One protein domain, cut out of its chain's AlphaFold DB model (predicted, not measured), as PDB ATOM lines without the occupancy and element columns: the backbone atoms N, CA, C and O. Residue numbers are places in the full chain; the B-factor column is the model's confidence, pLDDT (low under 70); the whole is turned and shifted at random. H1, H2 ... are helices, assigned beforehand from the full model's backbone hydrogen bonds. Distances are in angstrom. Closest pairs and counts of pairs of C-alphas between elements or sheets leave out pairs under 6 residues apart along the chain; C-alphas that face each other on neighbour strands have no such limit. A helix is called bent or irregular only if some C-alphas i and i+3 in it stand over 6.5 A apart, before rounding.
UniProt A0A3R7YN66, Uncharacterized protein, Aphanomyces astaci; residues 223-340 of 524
ATOM      1  N   TYR A 223     301.125 139.060 406.514       94.81
ATOM      2  CA  TYR A 223     301.281 138.812 407.947       94.81
ATOM      3  C   TYR A 223     300.098 138.021 408.528       94.81
ATOM      4  O   TYR A 223     300.317 137.012 409.194       94.81
ATOM      5  N   VAL A 224     298.856 138.410 408.206       90.94
ATOM      6  CA  VAL A 224     297.633 137.658 408.561       90.94
ATOM      7  C   VAL A 224     297.719 136.212 408.057       90.94
ATOM      8  O   VAL A 224     297.599 135.284 408.852       90.94
ATOM      9  N   HIS A 225     298.061 136.014 406.779       87.62
ATOM     10  CA  HIS A 225     298.286 134.682 406.192       87.62
ATOM     11  C   HIS A 225     299.386 133.869 406.896       87.62
ATOM     12  O   HIS A 225     299.283 132.649 407.006       87.62
ATOM     13  N   ALA A 226     300.470 134.507 407.346       93.06
ATOM     14  CA  ALA A 226     301.539 133.820 408.072       93.06
ATOM     15  C   ALA A 226     301.089 133.380 409.476       93.06
ATOM     16  O   ALA A 226     301.472 132.306 409.941       93.06
ATOM     17  N   LEU A 227     300.244 134.178 410.134       93.06
ATOM     18  CA  LEU A 227     299.646 133.854 411.428       93.06
ATOM     19  C   LEU A 227     298.602 132.730 411.309       93.06
ATOM     20  O   LEU A 227     298.629 131.809 412.124       93.06
ATOM     21  N   GLU A 228     297.761 132.730 410.271       88.06
ATOM     22  CA  GLU A 228     296.817 131.637 409.967       88.06
ATOM     23  C   GLU A 228     297.528 130.289 409.771       88.06
ATOM     24  O   GLU A 228     297.159 129.304 410.405       88.06
ATOM     25  N   VAL A 229     298.610 130.248 408.980       88.25
ATOM     26  CA  VAL A 229     299.448 129.042 408.788       88.25
ATOM     27  C   VAL A 229     300.072 128.548 410.107       88.25
ATOM     28  O   VAL A 229     300.321 127.351 410.289       88.25
ATOM     29  N   CYS A 230     300.285 129.451 411.063       90.69
ATOM     30  CA  CYS A 230     300.733 129.132 412.418       90.69
ATOM     31  C   CYS A 230     299.598 128.730 413.383       90.69
ATOM     32  O   CYS A 230     299.883 128.435 414.542       90.69
ATOM     33  N   GLY A 231     298.330 128.730 412.951       88.06
ATOM     34  CA  GLY A 231     297.157 128.537 413.816       88.06
ATOM     35  C   GLY A 231     296.885 129.709 414.772       88.06
ATOM     36  O   GLY A 231     296.102 129.587 415.710       88.06
ATOM     37  N   ARG A 232     297.540 130.859 414.564       90.81
ATOM     38  CA  ARG A 232     297.508 132.045 415.438       90.81
ATOM     39  C   ARG A 232     296.348 132.978 415.076       90.81
ATOM     40  O   ARG A 232     296.531 134.178 414.871       90.81
ATOM     41  N   TYR A 233     295.141 132.421 414.990       86.62
ATOM     42  CA  TYR A 233     293.940 133.125 414.520       86.62
ATOM     43  C   TYR A 233     293.595 134.372 415.356       86.62
ATOM     44  O   TYR A 233     293.191 135.389 414.796       86.62
ATOM     45  N   GLY A 234     293.818 134.334 416.675       86.69
ATOM     46  CA  GLY A 234     293.626 135.494 417.556       86.69
ATOM     47  C   GLY A 234     294.558 136.665 417.224       86.69
ATOM     48  O   GLY A 234     294.103 137.804 417.132       86.69
ATOM     49  N   ASP A 235     295.839 136.390 416.958       92.19
ATOM     50  CA  ASP A 235     296.797 137.417 416.530       92.19
ATOM     51  C   ASP A 235     296.444 137.957 415.138       92.19
ATOM     52  O   ASP A 235     296.492 139.163 414.905       92.19
ATOM     53  N   ALA A 236     296.031 137.077 414.219       89.75
ATOM     54  CA  ALA A 236     295.587 137.459 412.881       89.75
ATOM     55  C   ALA A 236     294.380 138.421 412.935       89.75
ATOM     56  O   ALA A 236     294.366 139.440 412.243       89.75
ATOM     57  N   PHE A 237     293.413 138.160 413.819       87.62
ATOM     58  CA  PHE A 237     292.275 139.047 414.081       87.62
ATOM     59  C   PHE A 237     292.704 140.415 414.644       87.62
ATOM     60  O   PHE A 237     292.211 141.449 414.188       87.62
ATOM     61  N   VAL A 238     293.665 140.445 415.576       90.50
ATOM     62  CA  VAL A 238     294.242 141.699 416.101       90.50
ATOM     63  C   VAL A 238     294.935 142.501 414.993       90.50
ATOM     64  O   VAL A 238     294.729 143.711 414.909       90.50
ATOM     65  N   VAL A 239     295.687 141.850 414.098       90.12
ATOM     66  CA  VAL A 239     296.330 142.509 412.946       90.12
ATOM     67  C   VAL A 239     295.297 143.093 411.982       90.12
ATOM     68  O   VAL A 239     295.453 144.241 411.566       90.12
ATOM     69  N   VAL A 240     294.218 142.363 411.666       90.31
ATOM     70  CA  VAL A 240     293.116 142.886 410.833       90.31
ATOM     71  C   VAL A 240     292.503 144.135 411.468       90.31
ATOM     72  O   VAL A 240     292.387 145.156 410.790       90.31
ATOM     73  N   LYS A 241     292.173 144.093 412.768       89.12
ATOM     74  CA  LYS A 241     291.616 145.247 413.496       89.12
ATOM     75  C   LYS A 241     292.566 146.444 413.524       89.12
ATOM     76  O   LYS A 241     292.125 147.567 413.293       89.12
ATOM     77  N   GLN A 242     293.854 146.216 413.779       90.38
ATOM     78  CA  GLN A 242     294.849 147.287 413.809       90.38
ATOM     79  C   GLN A 242     295.038 147.916 412.425       90.38
ATOM     80  O   GLN A 242     295.136 149.136 412.333       90.38
ATOM     81  N   PHE A 243     295.043 147.115 411.353       90.44
ATOM     82  CA  PHE A 243     295.134 147.627 409.988       90.44
ATOM     83  C   PHE A 243     293.953 148.546 409.662       90.44
ATOM     84  O   PHE A 243     294.180 149.711 409.351       90.44
ATOM     85  N   VAL A 244     292.705 148.076 409.806       88.69
ATOM     86  CA  VAL A 244     291.525 148.882 409.426       88.69
ATOM     87  C   VAL A 244     291.353 150.147 410.276       88.69
ATOM     88  O   VAL A 244     290.823 151.142 409.788       88.69
ATOM     89  N   HIS A 245     291.847 150.139 411.518       88.69
ATOM     90  CA  HIS A 245     291.894 151.323 412.380       88.69
ATOM     91  C   HIS A 245     293.026 152.302 412.010       88.69
ATOM     92  O   HIS A 245     292.866 153.508 412.177       88.69
ATOM     93  N   ASN A 246     294.152 151.806 411.485       86.75
ATOM     94  CA  ASN A 246     295.270 152.629 411.009       86.75
ATOM     95  C   ASN A 246     295.024 153.234 409.615       86.75
ATOM     96  O   ASN A 246     295.669 154.219 409.256       86.75
ATOM     97  N   THR A 247     294.132 152.644 408.814       87.88
ATOM     98  CA  THR A 247     293.854 153.045 407.424       87.88
ATOM     99  C   THR A 247     292.384 153.428 407.183       87.88
ATOM    100  O   THR A 247     291.830 153.067 406.148       87.88
ATOM    101  N   PRO A 248     291.708 154.183 408.076       89.06
ATOM    102  CA  PRO A 248     290.244 154.305 408.077       89.06
ATOM    103  C   PRO A 248     289.670 154.865 406.766       89.06
ATOM    104  O   PRO A 248     288.578 154.478 406.362       89.06
ATOM    105  N   THR A 249     290.419 155.728 406.073       88.19
ATOM    106  CA  THR A 249     290.049 156.328 404.781       88.19
ATOM    107  C   THR A 249     290.428 155.494 403.551       88.19
ATOM    108  O   THR A 249     290.160 155.920 402.429       88.19
ATOM    109  N   THR A 250     291.050 154.322 403.709       85.19
ATOM    110  CA  THR A 250     291.349 153.427 402.584       85.19
ATOM    111  C   THR A 250     290.060 152.779 402.087       85.19
ATOM    112  O   THR A 250     289.408 152.029 402.815       85.19
ATOM    113  N   VAL A 251     289.715 153.081 400.834       80.88
ATOM    114  CA  VAL A 251     288.499 152.617 400.157       80.88
ATOM    115  C   VAL A 251     288.765 151.329 399.373       80.88
ATOM    116  O   VAL A 251     289.834 151.164 398.782       80.88
ATOM    117  N   VAL A 252     287.783 150.427 399.328       71.69
ATOM    118  CA  VAL A 252     287.758 149.255 398.443       71.69
ATOM    119  C   VAL A 252     286.572 149.390 397.486       71.69
ATOM    120  O   VAL A 252     285.432 149.546 397.913       71.69
ATOM    121  N   GLY A 253     286.825 149.321 396.177       71.12
ATOM    122  CA  GLY A 253     285.788 149.572 395.174       71.12
ATOM    123  C   GLY A 253     285.427 151.056 395.091       71.12
ATOM    124  O   GLY A 253     286.311 151.870 394.836       71.12
ATOM    125  N   MET A 254     284.143 151.392 395.262       69.25
ATOM    126  CA  MET A 254     283.640 152.769 395.129       69.25
ATOM    127  C   MET A 254     283.481 153.475 396.482       69.25
ATOM    128  O   MET A 254     284.069 154.537 396.667       69.25
ATOM    129  N   ASP A 255     282.740 152.876 397.422       80.88
ATOM    130  CA  ASP A 255     282.266 153.584 398.625       80.88
ATOM    131  C   ASP A 255     282.676 152.943 399.963       80.88
ATOM    132  O   ASP A 255     282.636 153.612 400.992       80.88
ATOM    133  N   LEU A 256     283.084 151.667 399.983       82.25
ATOM    134  CA  LEU A 256     283.421 150.984 401.234       82.25
ATOM    135  C   LEU A 256     284.754 151.463 401.795       82.25
ATOM    136  O   LEU A 256     285.793 151.264 401.165       82.25
ATOM    137  N   THR A 257     284.757 151.933 403.036       87.56
ATOM    138  CA  THR A 257     285.972 152.311 403.758       87.56
ATOM    139  C   THR A 257     286.430 151.224 404.736       87.56
ATOM    140  O   THR A 257     285.653 150.398 405.221       87.56
ATOM    141  N   CYS A 258     287.710 151.252 405.112       86.56
ATOM    142  CA  CYS A 258     288.194 150.465 406.247       86.56
ATOM    143  C   CYS A 258     287.541 150.894 407.575       86.56
ATOM    144  O   CYS A 258     287.403 150.063 408.471       86.56
ATOM    145  N   GLN A 259     287.079 152.145 407.701       89.69
ATOM    146  CA  GLN A 259     286.331 152.615 408.870       89.69
ATOM    147  C   GLN A 259     284.991 151.876 409.056       89.69
ATOM    148  O   GLN A 259     284.602 151.624 410.198       89.69
ATOM    149  N   ASP A 260     284.322 151.462 407.977       87.44
ATOM    150  CA  ASP A 260     283.084 150.668 408.050       87.44
ATOM    151  C   ASP A 260     283.366 149.262 408.605       87.44
ATOM    152  O   ASP A 260     282.700 148.790 409.529       87.44
ATOM    153  N   ILE A 261     284.443 148.628 408.127       85.94
ATOM    154  CA  ILE A 261     284.944 147.346 408.652       85.94
ATOM    155  C   ILE A 261     285.354 147.481 410.125       85.94
ATOM    156  O   ILE A 261     285.042 146.622 410.952       85.94
ATOM    157  N   ALA A 262     286.027 148.580 410.480       88.62
ATOM    158  CA  ALA A 262     286.415 148.873 411.854       88.62
ATOM    159  C   ALA A 262     285.191 149.034 412.771       88.62
ATOM    160  O   ALA A 262     285.219 148.542 413.898       88.62
ATOM    161  N   ALA A 263     284.107 149.656 412.291       89.06
ATOM    162  CA  ALA A 263     282.856 149.795 413.036       89.06
ATOM    163  C   ALA A 263     282.186 148.436 413.304       89.06
ATOM    164  O   ALA A 263     281.753 148.186 414.430       89.06
ATOM    165  N   VAL A 264     282.179 147.523 412.325       86.25
ATOM    166  CA  VAL A 264     281.686 146.146 412.515       86.25
ATOM    167  C   VAL A 264     282.533 145.359 413.523       86.25
ATOM    168  O   VAL A 264     281.996 144.592 414.324       86.25
ATOM    169  N   LEU A 265     283.856 145.529 413.497       85.50
ATOM    170  CA  LEU A 265     284.786 144.817 414.380       85.50
ATOM    171  C   LEU A 265     284.932 145.453 415.776       85.50
ATOM    172  O   LEU A 265     285.520 144.836 416.670       85.50
ATOM    173  N   ALA A 266     284.409 146.663 415.991       88.25
ATOM    174  CA  ALA A 266     284.534 147.397 417.250       88.25
ATOM    175  C   ALA A 266     283.922 146.687 418.481       88.25
ATOM    176  O   ALA A 266     284.587 146.691 419.519       88.25
ATOM    177  N   PRO A 267     282.738 146.033 418.415       86.25
ATOM    178  CA  PRO A 267     282.136 145.351 419.569       86.25
ATOM    179  C   PRO A 267     282.906 144.114 420.055       86.25
ATOM    180  O   PRO A 267     282.662 143.633 421.158       86.25
ATOM    181  N   TYR A 268     283.805 143.578 419.228       82.81
ATOM    182  CA  TYR A 268     284.476 142.301 419.448       82.81
ATOM    183  C   TYR A 268     285.939 142.561 419.799       82.81
ATOM    184  O   TYR A 268     286.780 142.681 418.907       82.81
ATOM    185  N   SER A 269     286.252 142.756 421.084       83.19
ATOM    186  CA  SER A 269     287.602 143.133 421.530       83.19
ATOM    187  C   SER A 269     288.643 142.096 421.104       83.19
ATOM    188  O   SER A 269     289.622 142.462 420.446       83.19
ATOM    189  N   THR A 270     288.369 140.830 421.407       82.50
ATOM    190  CA  THR A 270     289.116 139.624 421.039       82.50
ATOM    191  C   THR A 270     288.364 138.803 419.985       82.50
ATOM    192  O   THR A 270     287.221 139.102 419.635       82.50
ATOM    193  N   LEU A 271     289.004 137.741 419.489       77.44
ATOM    194  CA  LEU A 271     288.367 136.774 418.595       77.44
ATOM    195  C   LEU A 271     287.251 135.978 419.304       77.44
ATOM    196  O   LEU A 271     286.207 135.724 418.706       77.44
ATOM    197  N   ASP A 272     287.428 135.651 420.587       76.00
ATOM    198  CA  ASP A 272     286.464 134.863 421.367       76.00
ATOM    199  C   ASP A 272     285.152 135.627 421.623       76.00
ATOM    200  O   ASP A 272     284.077 135.022 421.648       76.00
ATOM    201  N   ASP A 273     285.199 136.961 421.731       72.88
ATOM    202  CA  ASP A 273     284.007 137.819 421.891       72.88
ATOM    203  C   ASP A 273     283.036 137.714 420.698       72.88
ATOM    204  O   ASP A 273     281.823 137.922 420.831       72.88
ATOM    205  N   ALA A 274     283.568 137.372 419.520       66.88
ATOM    206  CA  ALA A 274     282.810 137.164 418.293       66.88
ATOM    207  C   ALA A 274     282.129 135.782 418.207       66.88
ATOM    208  O   ALA A 274     281.320 135.565 417.298       66.88
ATOM    209  N   SER A 275     282.402 134.862 419.143       66.00
ATOM    210  CA  SER A 275     281.748 133.546 419.231       66.00
ATOM    211  C   SER A 275     280.245 133.648 419.508       66.00
ATOM    212  O   SER A 275     279.793 134.427 420.352       66.00
ATOM    213  N   GLY A 276     279.441 132.853 418.795       60.22
ATOM    214  CA  GLY A 276     277.996 132.768 419.019       60.22
ATOM    215  C   GLY A 276     277.198 132.271 417.817       60.22
ATOM    216  O   GLY A 276     277.757 131.892 416.793       60.22
ATOM    217  N   HIS A 277     275.873 132.261 417.970       52.81
ATOM    218  CA  HIS A 277     274.941 131.790 416.946       52.81
ATOM    219  C   HIS A 277     274.733 132.820 415.833       52.81
ATOM    220  O   HIS A 277     274.816 134.027 416.066       52.81
ATOM    221  N   TRP A 278     274.395 132.312 414.650       43.41
ATOM    222  CA  TRP A 278     273.877 133.102 413.541       43.41
ATOM    223  C   TRP A 278     272.379 133.399 413.739       43.41
ATOM    224  O   TRP A 278     271.643 132.553 414.250       43.41
ATOM    225  N   THR A 279     271.929 134.586 413.329       44.09
ATOM    226  CA  THR A 279     270.525 135.034 413.362       44.09
ATOM    227  C   THR A 279     270.187 135.725 412.044       44.09
ATOM    228  O   THR A 279     270.996 136.514 411.555       44.09
ATOM    229  N   GLU A 280     269.003 135.450 411.490       40.41
ATOM    230  CA  GLU A 280     268.627 135.760 410.094       40.41
ATOM    231  C   GLU A 280     268.729 137.246 409.701       40.41
ATOM    232  O   GLU A 280     268.939 137.559 408.535       40.41
ATOM    233  N   GLU A 281     268.603 138.167 410.661       33.53
ATOM    234  CA  GLU A 281     268.530 139.618 410.423       33.53
ATOM    235  C   GLU A 281     269.870 140.292 410.071       33.53
ATOM    236  O   GLU A 281     269.886 141.455 409.667       33.53
ATOM    237  N   ALA A 282     271.007 139.637 410.324       31.00
ATOM    238  CA  ALA A 282     272.249 140.357 410.604       31.00
ATOM    239  C   ALA A 282     273.249 140.361 409.426       31.00
ATOM    240  O   ALA A 282     273.592 139.305 408.884       31.00
ATOM    241  N   ALA A 283     273.727 141.565 409.057       29.20
ATOM    242  CA  ALA A 283     274.286 141.818 407.726       29.20
ATOM    243  C   ALA A 283     275.233 143.036 407.566       29.20
ATOM    244  O   ALA A 283     275.155 143.957 408.374       29.20
ATOM    245  N   MET A 284     276.080 143.153 406.516       32.41
ATOM    246  CA  MET A 284     277.212 142.271 406.115       32.41
ATOM    247  C   MET A 284     278.468 143.148 405.646       32.41
ATOM    248  O   MET A 284     278.198 144.275 405.284       32.41
ATOM    249  N   ALA A 285     279.784 142.736 405.663       36.81
ATOM    250  CA  ALA A 285     281.091 143.322 405.110       36.81
ATOM    251  C   ALA A 285     282.551 142.575 405.217       36.81
ATOM    252  O   ALA A 285     283.416 143.077 405.912       36.81
ATOM    253  N   TRP A 286     282.922 141.424 404.583       45.28
ATOM    254  CA  TRP A 286     284.252 140.633 404.483       45.28
ATOM    255  C   TRP A 286     285.452 140.519 405.534       45.28
ATOM    256  O   TRP A 286     285.555 141.117 406.598       45.28
ATOM    257  N   LYS A 287     286.437 139.676 405.124       42.09
ATOM    258  CA  LYS A 287     287.858 139.323 405.442       42.09
ATOM    259  C   LYS A 287     288.232 138.822 406.817       42.09
ATOM    260  O   LYS A 287     288.955 137.831 406.893       42.09
ATOM    261  N   GLY A 288     287.683 139.403 407.875       52.72
ATOM    262  CA  GLY A 288     287.618 138.654 409.128       52.72
ATOM    263  C   GLY A 288     286.845 137.345 408.912       52.72
ATOM    264  O   GLY A 288     287.157 136.333 409.525       52.72
ATOM    265  N   THR A 289     285.870 137.358 407.995       61.09
ATOM    266  CA  THR A 289     284.863 136.317 407.741       61.09
ATOM    267  C   THR A 289     285.408 134.901 407.641       61.09
ATOM    268  O   THR A 289     284.761 133.998 408.154       61.09
ATOM    269  N   HIS A 290     286.573 134.679 407.022       73.12
ATOM    270  CA  HIS A 290     287.122 133.327 406.889       73.12
ATOM    271  C   HIS A 290     287.662 132.804 408.228       73.12
ATOM    272  O   HIS A 290     287.191 131.774 408.705       73.12
ATOM    273  N   ILE A 291     288.549 133.560 408.886       72.25
ATOM    274  CA  ILE A 291     289.040 133.269 410.246       72.25
ATOM    275  C   ILE A 291     287.860 133.112 411.214       72.25
ATOM    276  O   ILE A 291     287.785 132.152 411.976       72.25
ATOM    277  N   LEU A 292     286.911 134.047 411.153       76.06
ATOM    278  CA  LEU A 292     285.752 134.091 412.036       76.06
ATOM    279  C   LEU A 292     284.832 132.883 411.810       76.06
ATOM    280  O   LEU A 292     284.426 132.242 412.775       76.06
ATOM    281  N   PHE A 293     284.570 132.499 410.559       80.75
ATOM    282  CA  PHE A 293     283.818 131.284 410.250       80.75
ATOM    283  C   PHE A 293     284.558 130.022 410.711       80.75
ATOM    284  O   PHE A 293     283.945 129.162 411.335       80.75
ATOM    285  N   LEU A 294     285.875 129.917 410.503       78.62
ATOM    286  CA  LEU A 294     286.679 128.775 410.962       78.62
ATOM    287  C   LEU A 294     286.735 128.613 412.485       78.62
ATOM    288  O   LEU A 294     287.033 127.521 412.962       78.62
ATOM    289  N   GLN A 295     286.490 129.672 413.252       80.69
ATOM    290  CA  GLN A 295     286.576 129.662 414.717       80.69
ATOM    291  C   GLN A 295     285.200 129.718 415.405       80.69
ATOM    292  O   GLN A 295     285.120 129.860 416.621       80.69
ATOM    293  N   GLY A 296     284.099 129.575 414.654       73.12
ATOM    294  CA  GLY A 296     282.735 129.627 415.205       73.12
ATOM    295  C   GLY A 296     282.316 131.035 415.649       73.12
ATOM    296  O   GLY A 296     281.336 131.222 416.372       73.12
ATOM    297  N   CYS A 297     283.051 132.050 415.200       78.75
ATOM    298  CA  CYS A 297     282.850 133.458 415.505       78.75
ATOM    299  C   CYS A 297     281.785 134.079 414.592       78.75
ATOM    300  O   CYS A 297     282.012 135.076 413.904       78.75
ATOM    301  N   LEU A 298     280.604 133.451 414.563       75.19
ATOM    302  CA  LEU A 298     279.532 133.730 413.603       75.19
ATOM    303  C   LEU A 298     278.650 134.936 413.970       75.19
ATOM    304  O   LEU A 298     277.578 135.084 413.392       75.19
ATOM    305  N   ARG A 299     279.061 135.803 414.906       75.50
ATOM    306  CA  ARG A 299     278.326 137.038 415.251       75.50
ATOM    307  C   ARG A 299     278.676 138.228 414.349       75.50
ATOM    308  O   ARG A 299     277.752 138.869 413.862       75.50
ATOM    309  N   PRO A 300     279.958 138.529 414.066       75.25
ATOM    310  CA  PRO A 300     280.328 139.482 413.024       75.25
ATOM    311  C   PRO A 300     280.210 138.917 411.606       75.25
ATOM    312  O   PRO A 300     279.981 139.711 410.716       75.25
ATOM    313  N   VAL A 301     280.338 137.601 411.360       74.00
ATOM    314  CA  VAL A 301     280.177 137.000 410.008       74.00
ATOM    315  C   VAL A 301     278.924 137.513 409.269       74.00
ATOM    316  O   VAL A 301     279.094 137.969 408.138       74.00
ATOM    317  N   PRO A 302     277.732 137.541 409.909       72.75
ATOM    318  CA  PRO A 302     276.642 138.481 409.685       72.75
ATOM    319  C   PRO A 302     277.042 139.811 409.112       72.75
ATOM    320  O   PRO A 302     276.985 139.938 407.915       72.75
ATOM    321  N   ALA A 303     277.506 140.764 409.916       74.00
ATOM    322  CA  ALA A 303     278.048 142.049 409.505       74.00
ATOM    323  C   ALA A 303     279.356 141.970 408.664       74.00
ATOM    324  O   ALA A 303     279.956 143.006 408.424       74.00
ATOM    325  N   LEU A 304     279.761 140.802 408.115       75.25
ATOM    326  CA  LEU A 304     280.985 140.566 407.323       75.25
ATOM    327  C   LEU A 304     280.802 139.786 405.966       75.25
ATOM    328  O   LEU A 304     281.668 138.999 405.588       75.25
ATOM    329  N   VAL A 305     279.765 140.083 405.153       75.56
ATOM    330  CA  VAL A 305     279.678 139.872 403.671       75.56
ATOM    331  C   VAL A 305     279.465 141.111 402.702       75.56
ATOM    332  O   VAL A 305     280.188 141.163 401.726       75.56
ATOM    333  N   ASP A 306     278.620 142.140 402.941       75.19
ATOM    334  CA  ASP A 306     277.669 142.870 402.029       75.19
ATOM    335  C   ASP A 306     277.794 144.405 401.948       75.19
ATOM    336  O   ASP A 306     277.315 145.026 401.019       75.19
ATOM    337  N   ALA A 307     278.590 145.035 402.796       75.62
ATOM    338  CA  ALA A 307     279.337 146.207 402.381       75.62
ATOM    339  C   ALA A 307     280.452 145.761 401.402       75.62
ATOM    340  O   ALA A 307     281.101 146.590 400.776       75.62
ATOM    341  N   ILE A 308     280.644 144.437 401.228       76.31
ATOM    342  CA  ILE A 308     281.530 143.817 400.238       76.31
ATOM    343  C   ILE A 308     280.794 142.955 399.180       76.31
ATOM    344  O   ILE A 308     281.315 142.833 398.084       76.31
ATOM    345  N   GLU A 309     279.575 142.451 399.377       80.00
ATOM    346  CA  GLU A 309     278.801 141.710 398.351       80.00
ATOM    347  C   GLU A 309     278.482 142.531 397.095       80.00
ATOM    348  O   GLU A 309     278.715 142.006 396.008       80.00
ATOM    349  N   PRO A 310     278.126 143.827 397.164       81.00
ATOM    350  CA  PRO A 310     278.114 144.717 396.009       81.00
ATOM    351  C   PRO A 310     279.480 144.773 395.317       81.00
ATOM    352  O   PRO A 310     279.551 144.762 394.088       81.00
ATOM    353  N   LEU A 311     280.581 144.748 396.078       76.00
ATOM    354  CA  LEU A 311     281.940 144.720 395.528       76.00
ATOM    355  C   LEU A 311     282.318 143.350 394.944       76.00
ATOM    356  O   LEU A 311     283.067 143.295 393.976       76.00
ATOM    357  N   ARG A 312     281.807 142.237 395.476       79.56
ATOM    358  CA  ARG A 312     282.010 140.880 394.936       79.56
ATOM    359  C   ARG A 312     281.202 140.669 393.672       79.56
ATOM    360  O   ARG A 312     281.715 140.139 392.693       79.56
ATOM    361  N   TYR A 313     279.957 141.115 393.690       79.62
ATOM    362  CA  TYR A 313     279.066 141.094 392.549       79.62
ATOM    363  C   TYR A 313     279.650 141.935 391.405       79.62
ATOM    364  O   TYR A 313     279.739 141.461 390.275       79.62
ATOM    365  N   HIS A 314     280.151 143.140 391.705       74.06
ATOM    366  CA  HIS A 314     280.721 144.032 390.696       74.06
ATOM    367  C   HIS A 314     282.161 143.664 390.281       74.06
ATOM    368  O   HIS A 314     282.454 143.623 389.090       74.06
ATOM    369  N   TYR A 315     283.064 143.368 391.223       73.44
ATOM    370  CA  TYR A 315     284.511 143.190 390.980       73.44
ATOM    371  C   TYR A 315     285.056 141.781 391.275       73.44
ATOM    372  O   TYR A 315     286.198 141.486 390.922       73.44
ATOM    373  N   GLY A 316     284.285 140.877 391.889       67.69
ATOM    374  CA  GLY A 316     284.735 139.522 392.249       67.69
ATOM    375  C   GLY A 316     285.185 138.690 391.045       67.69
ATOM    376  O   GLY A 316     286.133 137.908 391.139       67.69
ATOM    377  N   HIS A 317     284.602 138.954 389.873       71.94
ATOM    378  CA  HIS A 317     285.036 138.374 388.602       71.94
ATOM    379  C   HIS A 317     286.487 138.741 388.220       71.94
ATOM    380  O   HIS A 317     287.109 138.005 387.461       71.94
ATOM    381  N   LEU A 318     287.067 139.813 388.776       68.44
ATOM    382  CA  LEU A 318     288.479 140.186 388.608       68.44
ATOM    383  C   LEU A 318     289.389 139.536 389.662       68.44
ATOM    384  O   LEU A 318     290.557 139.261 389.380       68.44
ATOM    385  N   LEU A 319     288.874 139.250 390.865       66.88
ATOM    386  CA  LEU A 319     289.680 138.798 392.008       66.88
ATOM    387  C   LEU A 319     290.395 137.460 391.770       66.88
ATOM    388  O   LEU A 319     291.444 137.223 392.370       66.88
ATOM    389  N   HIS A 320     289.906 136.625 390.846       65.31
ATOM    390  CA  HIS A 320     290.564 135.372 390.455       65.31
ATOM    391  C   HIS A 320     291.980 135.572 389.864       65.31
ATOM    392  O   HIS A 320     292.811 134.665 389.933       65.31
ATOM    393  N   THR A 321     292.267 136.760 389.316       63.34
ATOM    394  CA  THR A 321     293.583 137.133 388.760       63.34
ATOM    395  C   THR A 321     294.610 137.515 389.832       63.34
ATOM    396  O   THR A 321     295.803 137.603 389.546       63.34
ATOM    397  N   THR A 322     294.162 137.744 391.068       64.06
ATOM    398  CA  THR A 322     294.972 138.323 392.149       64.06
ATOM    399  C   THR A 322     295.592 137.260 393.059       64.06
ATOM    400  O   THR A 322     295.192 136.092 393.069       64.06
ATOM    401  N   SER A 323     296.527 137.677 393.918       59.72
ATOM    402  CA  SER A 323     297.062 136.844 395.004       59.72
ATOM    403  C   SER A 323     296.007 136.416 396.037       59.72
ATOM    404  O   SER A 323     296.221 135.424 396.729       59.72
ATOM    405  N   ILE A 324     294.859 137.105 396.125       62.16
ATOM    406  CA  ILE A 324     293.758 136.777 397.052       62.16
ATOM    407  C   ILE A 324     292.645 135.932 396.418       62.16
ATOM    408  O   ILE A 324     291.584 135.768 397.019       62.16
ATOM    409  N   ARG A 325     292.872 135.349 395.234       62.41
ATOM    410  CA  ARG A 325     291.902 134.462 394.563       62.41
ATOM    411  C   ARG A 325     291.425 133.289 395.432       62.41
ATOM    412  O   ARG A 325     290.266 132.901 395.333       62.41
ATOM    413  N   ASN A 326     292.292 132.758 396.299       69.12
ATOM    414  CA  ASN A 326     291.936 131.682 397.226       69.12
ATOM    415  C   ASN A 326     290.982 132.193 398.315       69.12
ATOM    416  O   ASN A 326     289.973 131.547 398.572       69.12
ATOM    417  N   GLU A 327     291.218 133.391 398.867       71.88
ATOM    418  CA  GLU A 327     290.246 134.029 399.765       71.88
ATOM    419  C   GLU A 327     288.914 134.237 399.055       71.88
ATOM    420  O   GLU A 327     287.879 133.899 399.618       71.88
ATOM    421  N   HIS A 328     288.931 134.728 397.807       71.81
ATOM    422  CA  HIS A 328     287.718 134.889 396.999       71.81
ATOM    423  C   HIS A 328     286.950 133.573 396.797       71.81
ATOM    424  O   HIS A 328     285.725 133.602 396.731       71.81
ATOM    425  N   ALA A 329     287.621 132.419 396.765       72.69
ATOM    426  CA  ALA A 329     286.937 131.131 396.833       72.69
ATOM    427  C   ALA A 329     286.356 130.874 398.238       72.69
ATOM    428  O   ALA A 329     285.160 130.619 398.355       72.69
ATOM    429  N   TYR A 330     287.157 131.009 399.305       76.81
ATOM    430  CA  TYR A 330     286.720 130.742 400.683       76.81
ATOM    431  C   TYR A 330     285.526 131.608 401.124       76.81
ATOM    432  O   TYR A 330     284.509 131.046 401.536       76.81
ATOM    433  N   TYR A 331     285.580 132.947 401.009       75.69
ATOM    434  CA  TYR A 331     284.441 133.795 401.410       75.69
ATOM    435  C   TYR A 331     283.220 133.577 400.470       75.69
ATOM    436  O   TYR A 331     282.096 133.544 400.964       75.69
ATOM    437  N   SER A 332     283.403 133.215 399.185       75.69
ATOM    438  CA  SER A 332     282.286 132.843 398.281       75.69
ATOM    439  C   SER A 332     281.635 131.492 398.600       75.69
ATOM    440  O   SER A 332     280.473 131.286 398.261       75.69
ATOM    441  N   CYS A 333     282.343 130.560 399.245       76.31
ATOM    442  CA  CYS A 333     281.694 129.407 399.868       76.31
ATOM    443  C   CYS A 333     280.922 129.855 401.118       76.31
ATOM    444  O   CYS A 333     279.777 129.459 401.306       76.31
ATOM    445  N   ILE A 334     281.519 130.709 401.957       75.62
ATOM    446  CA  ILE A 334     280.917 131.142 403.227       75.62
ATOM    447  C   ILE A 334     279.611 131.930 403.021       75.62
ATOM    448  O   ILE A 334     278.681 131.689 403.783       75.62
ATOM    449  N   THR A 335     279.473 132.779 401.992       74.19
ATOM    450  CA  THR A 335     278.196 133.469 401.672       74.19
ATOM    451  C   THR A 335     277.022 132.513 401.534       74.19
ATOM    452  O   THR A 335     275.977 132.688 402.150       74.19
ATOM    453  N   GLN A 336     277.206 131.486 400.716       73.88
ATOM    454  CA  GLN A 336     276.179 130.507 400.399       73.88
ATOM    455  C   GLN A 336     276.019 129.482 401.528       73.88
ATOM    456  O   GLN A 336     274.946 128.922 401.710       73.88
ATOM    457  N   LEU A 337     277.068 129.242 402.322       74.31
ATOM    458  CA  LEU A 337     276.973 128.405 403.513       74.31
ATOM    459  C   LEU A 337     276.248 129.113 404.659       74.31
ATOM    460  O   LEU A 337     275.561 128.423 405.413       74.31
ATOM    461  N   VAL A 338     276.328 130.444 404.799       71.88
ATOM    462  CA  VAL A 338     275.500 131.129 405.803       71.88
ATOM    463  C   VAL A 338     274.019 131.063 405.456       71.88
ATOM    464  O   VAL A 338     273.250 130.710 406.336       71.88
ATOM    465  N   THR A 339     273.604 131.248 404.195       69.56
ATOM    466  CA  THR A 339     272.168 131.226 403.834       69.56
ATOM    467  C   THR A 339     271.456 129.889 404.080       69.56
ATOM    468  O   THR A 339     270.227 129.865 404.126       69.56
ATOM    469  N   ILE A 340     272.180 128.778 404.275       68.06
ATOM    470  CA  ILE A 340     271.592 127.482 404.643       68.06
ATOM    471  C   ILE A 340     271.235 127.488 406.144       68.06
ATOM    472  O   ILE A 340     272.153 127.541 406.974       68.06
TER     473      ILE A 340
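What this domain is: This is residues 223 to 340 of the 524 residues of an uncharacterized protein of Aphanomyces astaci (UniProt A0A3R7YN66). H4, the helix nearest the centre, sits between a hairpin of H1 and H2 and the helix H6: H2 packs on H4 and runs nearly antiparallel to it, H1 is close to H4 but not clearly touching it, the lines of H1, H2 and H4 are nearly parallel with their centres making a triangle, and H6 crosses H4 steeply. H3 packs on the second half of H2, H5 lies far from the centre and apart from H1 to H4, and long loops, residues 266 to 287 and 295 to 308, run between the helices. The printed part has 118 residues, with H1 to H6 in that order along the chain and no named strand; its class is all helix. It is compact and rounded, with a radius of gyration of the C-alphas of 13.3 A and spans of 33 by 32 by 26 A.

Where its parts are: Find C-alpha 223 at (301.281, 138.812, 407.947); from there H1 runs over residues 223 to 229. Next comes H2, residues 233 to 246, 19.9 A long, and then H3, residues 258 to 265. Look for H4 at residues 288 to 294, beginning at C-alpha 288 at (287.618, 138.654, 409.128). H5, residues 309 to 319, 12.9 A long, is irregular: C-alphas 314 and 317 are 7.4 A apart. H6, residues 325 to 338, is 20.2 A long and ends at C-alpha 338 at (275.500, 131.129, 405.803).

How they stand to each other: Begin with H1 and H2, a helical hairpin: they touch, the C-alphas of Val 224 and Ala 236 being closest at 4.8 A, with a shallow tilt of 14 degrees, opposite ways. H2 touches H3 with residues 241 to 245 alone; look at the C-alphas of Val 244 and Cys 258, the closest at 4.9 A. These two are also a helical hairpin, at a steep tilt of 42 degrees. H2 touches H4 at a shallow tilt of 10 degrees, opposite ways, closest at the C-alphas of Tyr 233 and Ile 291, 6.5 A. H4 touches H6 at the C-alphas of His 290 and Tyr 331, the closest at 6.1 A; the steep tilt of 67 degrees is only just short of about perpendicular. H5 and H6, a helical hairpin, only just touch, with 3 pairs of C-alphas within 8 A, the closest those of Leu 319 and Arg 325 at 5.5 A. Every O i to N i+4 pair is within hydrogen-bond range in H1, H2, H3 and H4; in H5 it is 5 of 7 and in H6 9 of 10.

The domain as a whole: The C-alphas farthest apart are those of Asn 246 and Ile 340, 35.1 A. The printed part has no cut; the links H2 to H3, H3 to H4 and H4 to H5 are long. The mean pLDDT of the printed part is 75.1, and residues 274 to 289 and 318 to 326 are among those under 70.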